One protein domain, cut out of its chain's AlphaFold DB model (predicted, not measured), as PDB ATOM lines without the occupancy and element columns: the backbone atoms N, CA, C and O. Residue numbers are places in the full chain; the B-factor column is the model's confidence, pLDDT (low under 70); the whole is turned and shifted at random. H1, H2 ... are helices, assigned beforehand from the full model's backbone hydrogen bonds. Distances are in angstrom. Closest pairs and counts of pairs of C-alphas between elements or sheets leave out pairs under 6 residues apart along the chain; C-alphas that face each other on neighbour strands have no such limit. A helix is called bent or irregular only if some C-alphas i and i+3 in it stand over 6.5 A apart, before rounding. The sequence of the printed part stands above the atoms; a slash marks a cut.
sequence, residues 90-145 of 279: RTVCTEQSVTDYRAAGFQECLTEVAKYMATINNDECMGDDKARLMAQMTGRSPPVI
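Overview. This is residues 90 to 145 of the 279 residues of the protein "Hes1" of Nematostella vectensis (UniProt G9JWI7). A long helix, H1, turns at one end into a shorter helix, H2, which folds back beside it as a narrow helical hairpin; the tail after H2 runs on back along H1. Residues 90 to 95, of which 92 to 95 belong to H1, stick out. The printed part has 56 residues, with two named helices, H1 then H2, and no named strand: all helix. It is only just loose, close to extended, with a radius of gyration of the C-alphas of 15.0 A, and a rod spanning 52 by 18 by 8 A.

Along the chain. H1, residues 92 to 119, begins at C-alpha 92 (-86.468, 143.498, -18.622) and is 40.3 A long. H2, residues 124 to 138, is 22.7 A long and ends at C-alpha 138 (-72.401, 164.237, -12.957). H2 is irregular: C-alphas 125 and 128 are 7.8 A apart.

Arrangement. H1 touches H2 with residues 110 to 117 alone; the closest C-alphas are those of Met 117 and Lys 130, 6.8 A apart. They run opposite ways at a shallow tilt of 3 degrees. In H1 every O i to N i+4 pair is within hydrogen-bond range; in H2, 9 of 11 are.

Size, cuts and confidence. The C-alphas farthest apart, of Arg 90 and Glu 124, are 51.8 A apart. The printed part has no cut, and the link from H1 to H2 is tight. The mean pLDDT of the printed part is 76.7; residues 90 to 97, 121 to 126 and 142 to 145 are under 70.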
ATOM      1  N   ARG A  90     -87.446 139.174 -21.534       53.53
ATOM      2  CA  ARG A  90     -87.976 139.944 -22.688       53.53
ATOM      3  C   ARG A  90     -88.554 141.319 -22.354       53.53
ATOM      4  O   ARG A  90     -88.469 142.202 -23.196       53.53
ATOM      5  N   THR A  91     -89.143 141.499 -21.175       53.16
ATOM      6  CA  THR A  91     -89.621 142.810 -20.691       53.16
ATOM      7  C   THR A  91     -88.515 143.600 -19.999       53.16
ATOM      8  O   THR A  91     -88.507 144.825 -20.048       53.16
ATOM      9  N   VAL A  92     -87.572 142.897 -19.369       55.12
ATOM     10  CA  VAL A  92     -86.468 143.498 -18.622       55.12
ATOM     11  C   VAL A  92     -85.355 143.950 -19.565       55.12
ATOM     12  O   VAL A  92     -84.923 145.086 -19.453       55.12
ATOM     13  N   CYS A  93     -84.961 143.156 -20.566       52.56
ATOM     14  CA  CYS A  93     -83.940 143.548 -21.538       52.56
ATOM     15  C   CYS A  93     -84.377 144.707 -22.438       52.56
ATOM     16  O   CYS A  93     -83.506 145.460 -22.851       52.56
ATOM     17  N   THR A  94     -85.665 144.908 -22.754       58.19
ATOM     18  CA  THR A  94     -86.074 146.083 -23.551       58.19
ATOM     19  C   THR A  94     -85.959 147.373 -22.749       58.19
ATOM     20  O   THR A  94     -85.459 148.361 -23.269       58.19
ATOM     21  N   GLU A  95     -86.351 147.358 -21.474       58.69
ATOM     22  CA  GLU A  95     -86.209 148.525 -20.596       58.69
ATOM     23  C   GLU A  95     -84.740 148.742 -20.196       58.69
ATOM     24  O   GLU A  95     -84.235 149.853 -20.337       58.69
ATOM     25  N   GLN A  96     -84.018 147.684 -19.798       60.72
ATOM     26  CA  GLN A  96     -82.593 147.758 -19.452       60.72
ATOM     27  C   GLN A  96     -81.732 148.189 -20.638       60.72
ATOM     28  O   GLN A  96     -80.984 149.145 -20.502       60.72
ATOM     29  N   SER A  97     -81.884 147.605 -21.833       65.12
ATOM     30  CA  SER A  97     -81.086 148.052 -22.990       65.12
ATOM     31  C   SER A  97     -81.348 149.514 -23.368       65.12
ATOM     32  O   SER A  97     -80.425 150.193 -23.813       65.12
ATOM     33  N   VAL A  98     -82.559 150.038 -23.138       75.25
ATOM     34  CA  VAL A  98     -82.862 151.468 -23.320       75.25
ATOM     35  C   VAL A  98     -82.246 152.325 -22.208       75.25
ATOM     36  O   VAL A  98     -81.703 153.391 -22.510       75.25
ATOM     37  N   THR A  99     -82.271 151.895 -20.939       77.44
ATOM     38  CA  THR A  99     -81.595 152.631 -19.853       77.44
ATOM     39  C   THR A  99     -80.078 152.604 -19.990       77.44
ATOM     40  O   THR A  99     -79.442 153.632 -19.772       77.44
ATOM     41  N   ASP A 100     -79.512 151.478 -20.416       78.69
ATOM     42  CA  ASP A 100     -78.075 151.274 -20.588       78.69
ATOM     43  C   ASP A 100     -77.562 152.082 -21.783       78.69
ATOM     44  O   ASP A 100     -76.573 152.802 -21.659       78.69
ATOM     45  N   TYR A 101     -78.287 152.076 -22.910       82.62
ATOM     46  CA  TYR A 101     -77.983 152.934 -24.061       82.62
ATOM     47  C   TYR A 101     -78.067 154.426 -23.703       82.62
ATOM     48  O   TYR A 101     -77.201 155.218 -24.078       82.62
ATOM     49  N   ARG A 102     -79.079 154.824 -22.917       83.69
ATOM     50  CA  ARG A 102     -79.220 156.206 -22.432       83.69
ATOM     51  C   ARG A 102     -78.103 156.601 -21.461       83.69
ATOM     52  O   ARG A 102     -77.656 157.744 -21.502       83.69
ATOM     53  N   ALA A 103     -77.660 155.688 -20.599       84.69
ATOM     54  CA  ALA A 103     -76.539 155.915 -19.693       84.69
ATOM     55  C   ALA A 103     -75.213 156.024 -20.463       84.69
ATOM     56  O   ALA A 103     -74.458 156.963 -20.219       84.69
ATOM     57  N   ALA A 104     -74.967 155.143 -21.438       84.50
ATOM     58  CA  ALA A 104     -73.786 155.181 -22.299       84.50
ATOM     59  C   ALA A 104     -73.682 156.509 -23.068       84.50
ATOM     60  O   ALA A 104     -72.691 157.221 -22.920       84.50
ATOM     61  N   GLY A 105     -74.741 156.919 -23.778       87.62
ATOM     62  CA  GLY A 105     -74.758 158.201 -24.494       87.62
ATOM     63  C   GLY A 105     -74.616 159.425 -23.576       87.62
ATOM     64  O   GLY A 105     -74.062 160.447 -23.980       87.62
ATOM     65  N   PHE A 106     -75.059 159.334 -22.315       89.44
ATOM     66  CA  PHE A 106     -74.813 160.384 -21.324       89.44
ATOM     67  C   PHE A 106     -73.344 160.437 -20.880       89.44
ATOM     68  O   PHE A 106     -72.787 161.527 -20.776       89.44
ATOM     69  N   GLN A 107     -72.698 159.288 -20.661       88.88
ATOM     70  CA  GLN A 107     -71.273 159.208 -20.316       88.88
ATOM     71  C   GLN A 107     -70.367 159.671 -21.468       88.88
ATOM     72  O   GLN A 107     -69.387 160.378 -21.230       88.88
ATOM     73  N   GLU A 108     -70.712 159.351 -22.717       91.31
ATOM     74  CA  GLU A 108     -70.040 159.893 -23.905       91.31
ATOM     75  C   GLU A 108     -70.162 161.424 -23.962       91.31
ATOM     76  O   GLU A 108     -69.154 162.119 -24.088       91.31
ATOM     77  N   CYS A 109     -71.368 161.967 -23.758       91.56
ATOM     78  CA  CYS A 109     -71.602 163.412 -23.696       91.56
ATOM     79  C   CYS A 109     -70.797 164.094 -22.571       91.56
ATOM     80  O   CYS A 109     -70.094 165.071 -22.828       91.56
ATOM     81  N   LEU A 110     -70.821 163.549 -21.345       91.94
ATOM     82  CA  LEU A 110     -69.986 164.019 -20.228       91.94
ATOM     83  C   LEU A 110     -68.497 164.054 -20.600       91.94
ATOM     84  O   LEU A 110     -67.804 165.019 -20.283       91.94
ATOM     85  N   THR A 111     -68.017 163.001 -21.262       90.31
ATOM     86  CA  THR A 111     -66.611 162.833 -21.645       90.31
ATOM     87  C   THR A 111     -66.187 163.861 -22.693       90.31
ATOM     88  O   THR A 111     -65.122 164.462 -22.562       90.31
ATOM     89  N   GLU A 112     -67.016 164.113 -23.708       92.56
ATOM     90  CA  GLU A 112     -66.731 165.138 -24.718       92.56
ATOM     91  C   GLU A 112     -66.815 166.560 -24.148       92.56
ATOM     92  O   GLU A 112     -65.949 167.383 -24.446       92.56
ATOM     93  N   VAL A 113     -67.768 166.848 -23.251       91.06
ATOM     94  CA  VAL A 113     -67.798 168.146 -22.553       91.06
ATOM     95  C   VAL A 113     -66.563 168.315 -21.664       91.06
ATOM     96  O   VAL A 113     -65.959 169.384 -21.681       91.06
ATOM     97  N   ALA A 114     -66.117 167.273 -20.951       88.69
ATOM     98  CA  ALA A 114     -64.886 167.324 -20.157       88.69
ATOM     99  C   ALA A 114     -63.653 167.643 -21.022       88.69
ATOM    100  O   ALA A 114     -62.864 168.522 -20.674       88.69
ATOM    101  N   LYS A 115     -63.515 166.973 -22.176       89.25
ATOM    102  CA  LYS A 115     -62.444 167.231 -23.154       89.25
ATOM    103  C   LYS A 115     -62.497 168.662 -23.686       89.25
ATOM    104  O   LYS A 115     -61.471 169.333 -23.699       89.25
ATOM    105  N   TYR A 116     -63.676 169.146 -24.075       87.50
ATOM    106  CA  TYR A 116     -63.852 170.514 -24.566       87.50
ATOM    107  C   TYR A 116     -63.513 171.561 -23.496       87.50
ATOM    108  O   TYR A 116     -62.793 172.518 -23.766       87.50
ATOM    109  N   MET A 117     -63.955 171.361 -22.251       84.56
ATOM    110  CA  MET A 117     -63.615 172.259 -21.140       84.56
ATOM    111  C   MET A 117     -62.109 172.276 -20.844       84.56
ATOM    112  O   MET A 117     -61.593 173.310 -20.413       84.56
ATOM    113  N   ALA A 118     -61.407 171.169 -21.119       82.94
ATOM    114  CA  ALA A 118     -59.958 171.058 -20.993       82.94
ATOM    115  C   ALA A 118     -59.173 171.703 -22.155       82.94
ATOM    116  O   ALA A 118     -58.069 172.192 -21.924       82.94
ATOM    117  N   THR A 119     -59.709 171.753 -23.382       82.19
ATOM    118  CA  THR A 119     -59.041 172.444 -24.505       82.19
ATOM    119  C   THR A 119     -59.164 173.966 -24.417       82.19
ATOM    120  O   THR A 119     -58.246 174.669 -24.829       82.19
ATOM    121  N   ILE A 120     -60.232 174.492 -23.809       76.94
ATOM    122  CA  ILE A 120     -60.409 175.935 -23.546       76.94
ATOM    123  C   ILE A 120     -59.717 176.410 -22.245       76.94
ATOM    124  O   ILE A 120     -60.170 177.349 -21.588       76.94
ATOM    125  N   ASN A 121     -58.636 175.754 -21.812       62.16
ATOM    126  CA  ASN A 121     -57.889 176.070 -20.579       62.16
ATOM    127  C   ASN A 121     -56.870 177.225 -20.726       62.16
ATOM    128  O   ASN A 121     -55.824 177.202 -20.089       62.16
ATOM    129  N   ASN A 122     -57.178 178.245 -21.533       61.62
ATOM    130  CA  ASN A 122     -56.321 179.433 -21.698       61.62
ATOM    131  C   ASN A 122     -56.766 180.655 -20.867       61.62
ATOM    132  O   ASN A 122     -56.092 181.677 -20.914       61.62
ATOM    133  N   ASP A 123     -57.869 180.557 -20.114       63.88
ATOM    134  CA  ASP A 123     -58.378 181.626 -19.240       63.88
ATOM    135  C   ASP A 123     -58.514 181.123 -17.793       63.88
ATOM    136  O   ASP A 123     -59.336 180.245 -17.499       63.88
ATOM    137  N   GLU A 124     -57.732 181.700 -16.875       59.25
ATOM    138  CA  GLU A 124     -57.683 181.300 -15.457       59.25
ATOM    139  C   GLU A 124     -58.977 181.633 -14.684       59.25
ATOM    140  O   GLU A 124     -59.224 181.095 -13.607       59.25
ATOM    141  N   CYS A 125     -59.855 182.466 -15.252       60.78
ATOM    142  CA  CYS A 125     -61.108 182.904 -14.628       60.78
ATOM    143  C   CYS A 125     -62.236 181.845 -14.661       60.78
ATOM    144  O   CYS A 125     -63.212 181.956 -13.926       60.78
ATOM    145  N   MET A 126     -62.115 180.796 -15.485       66.25
ATOM    146  CA  MET A 126     -63.199 179.824 -15.735       66.25
ATOM    147  C   MET A 126     -63.132 178.534 -14.891       66.25
ATOM    148  O   MET A 126     -63.955 177.640 -15.084       66.25
ATOM    149  N   GLY A 127     -62.155 178.391 -13.988       72.81
ATOM    150  CA  GLY A 127     -61.916 177.141 -13.245       72.81
ATOM    151  C   GLY A 127     -63.113 176.668 -12.411       72.81
ATOM    152  O   GLY A 127     -63.559 175.526 -12.552       72.81
ATOM    153  N   ASP A 128     -63.675 177.562 -11.596       80.69
ATOM    154  CA  ASP A 128     -64.761 177.232 -10.664       80.69
ATOM    155  C   ASP A 128     -66.082 176.928 -11.385       80.69
ATOM    156  O   ASP A 128     -66.776 175.969 -11.037       80.69
ATOM    157  N   ASP A 129     -66.416 177.680 -12.439       81.81
ATOM    158  CA  ASP A 129     -67.624 177.429 -13.230       81.81
ATOM    159  C   ASP A 129     -67.515 176.140 -14.064       81.81
ATOM    160  O   ASP A 129     -68.500 175.404 -14.177       81.81
ATOM    161  N   LYS A 130     -66.318 175.785 -14.562       82.75
ATOM    162  CA  LYS A 130     -66.056 174.467 -15.169       82.75
ATOM    163  C   LYS A 130     -66.261 173.340 -14.154       82.75
ATOM    164  O   LYS A 130     -66.988 172.388 -14.443       82.75
ATOM    165  N   ALA A 131     -65.675 173.448 -12.960       84.56
ATOM    166  CA  ALA A 131     -65.825 172.447 -11.901       84.56
ATOM    167  C   ALA A 131     -67.297 172.275 -11.484       84.56
ATOM    168  O   ALA A 131     -67.806 171.155 -11.394       84.56
ATOM    169  N   ARG A 132     -68.014 173.391 -11.316       87.94
ATOM    170  CA  ARG A 132     -69.442 173.437 -10.990       87.94
ATOM    171  C   ARG A 132     -70.322 172.849 -12.092       87.94
ATOM    172  O   ARG A 132     -71.259 172.120 -11.774       87.94
ATOM    173  N   LEU A 133     -70.021 173.097 -13.369       87.56
ATOM    174  CA  LEU A 133     -70.728 172.482 -14.497       87.56
ATOM    175  C   LEU A 133     -70.510 170.964 -14.535       87.56
ATOM    176  O   LEU A 133     -71.479 170.210 -14.634       87.56
ATOM    177  N   MET A 134     -69.264 170.502 -14.401       88.12
ATOM    178  CA  MET A 134     -68.950 169.069 -14.372       88.12
ATOM    179  C   MET A 134     -69.642 168.361 -13.197       88.12
ATOM    180  O   MET A 134     -70.240 167.298 -13.385       88.12
ATOM    181  N   ALA A 135     -69.654 168.976 -12.010       87.44
ATOM    182  CA  ALA A 135     -70.397 168.484 -10.851       87.44
ATOM    183  C   ALA A 135     -71.919 168.458 -11.094       87.44
ATOM    184  O   ALA A 135     -72.569 167.454 -10.800       87.44
ATOM    185  N   GLN A 136     -72.489 169.515 -11.685       88.62
ATOM    186  CA  GLN A 136     -73.917 169.618 -12.010       88.62
ATOM    187  C   GLN A 136     -74.376 168.531 -12.994       88.62
ATOM    188  O   GLN A 136     -75.466 167.983 -12.830       88.62
ATOM    189  N   MET A 137     -73.575 168.220 -14.018       86.94
ATOM    190  CA  MET A 137     -73.913 167.163 -14.976       86.94
ATOM    191  C   MET A 137     -73.748 165.773 -14.351       86.94
ATOM    192  O   MET A 137     -74.649 164.947 -14.464       86.94
ATOM    193  N   THR A 138     -72.653 165.529 -13.623       85.75
ATOM    194  CA  THR A 138     -72.401 164.237 -12.957       85.75
ATOM    195  C   THR A 138     -73.481 163.937 -11.910       85.75
ATOM    196  O   THR A 138     -74.038 162.842 -11.889       85.75
ATOM    197  N   GLY A 139     -73.879 164.938 -11.115       83.06
ATOM    198  CA  GLY A 139     -74.986 164.849 -10.153       83.06
ATOM    199  C   GLY A 139     -76.385 164.744 -10.780       83.06
ATOM    200  O   GLY A 139     -77.349 164.465 -10.071       83.06
ATOM    201  N   ARG A 140     -76.511 164.945 -12.099       80.12
ATOM    202  CA  ARG A 140     -77.742 164.732 -12.884       80.12
ATOM    203  C   ARG A 140     -77.684 163.487 -13.773       80.12
ATOM    204  O   ARG A 140     -78.591 163.302 -14.585       80.12
ATOM    205  N   SER A 141     -76.658 162.642 -13.629       71.06
ATOM    206  CA  SER A 141     -76.573 161.385 -14.375       71.06
ATOM    207  C   SER A 141     -77.850 160.566 -14.192       71.06
ATOM    208  O   SER A 141     -78.322 160.435 -13.058       71.06
ATOM    209  N   PRO A 142     -78.414 159.973 -15.265       64.94
ATOM    210  CA  PRO A 142     -79.427 158.947 -15.085       64.94
ATOM    211  C   PRO A 142     -78.833 157.851 -14.184       64.94
ATOM    212  O   PRO A 142     -77.652 157.514 -14.346       64.94
ATOM    213  N   PRO A 143     -79.601 157.315 -13.218       60.97
ATOM    214  CA  PRO A 143     -79.115 156.226 -12.390       60.97
ATOM    215  C   PRO A 143     -78.845 155.026 -13.293       60.97
ATOM    216  O   PRO A 143     -79.760 154.519 -13.943       60.97
ATOM    217  N   VAL A 144     -77.592 154.572 -13.330       56.50
ATOM    218  CA  VAL A 144     -77.269 153.271 -13.913       56.50
ATOM    219  C   VAL A 144     -77.998 152.240 -13.057       56.50
ATOM    220  O   VAL A 144     -77.765 152.171 -11.850       56.50
ATOM    221  N   ILE A 145     -78.917 151.470 -13.647       56.66
ATOM    222  CA  ILE A 145     -79.700 150.469 -12.908       56.66
ATOM    223  C   ILE A 145     -78.868 149.187 -12.753       56.66
ATOM    224  O   ILE A 145     -79.281 148.090 -13.125       56.66
TER     225      ILE A 145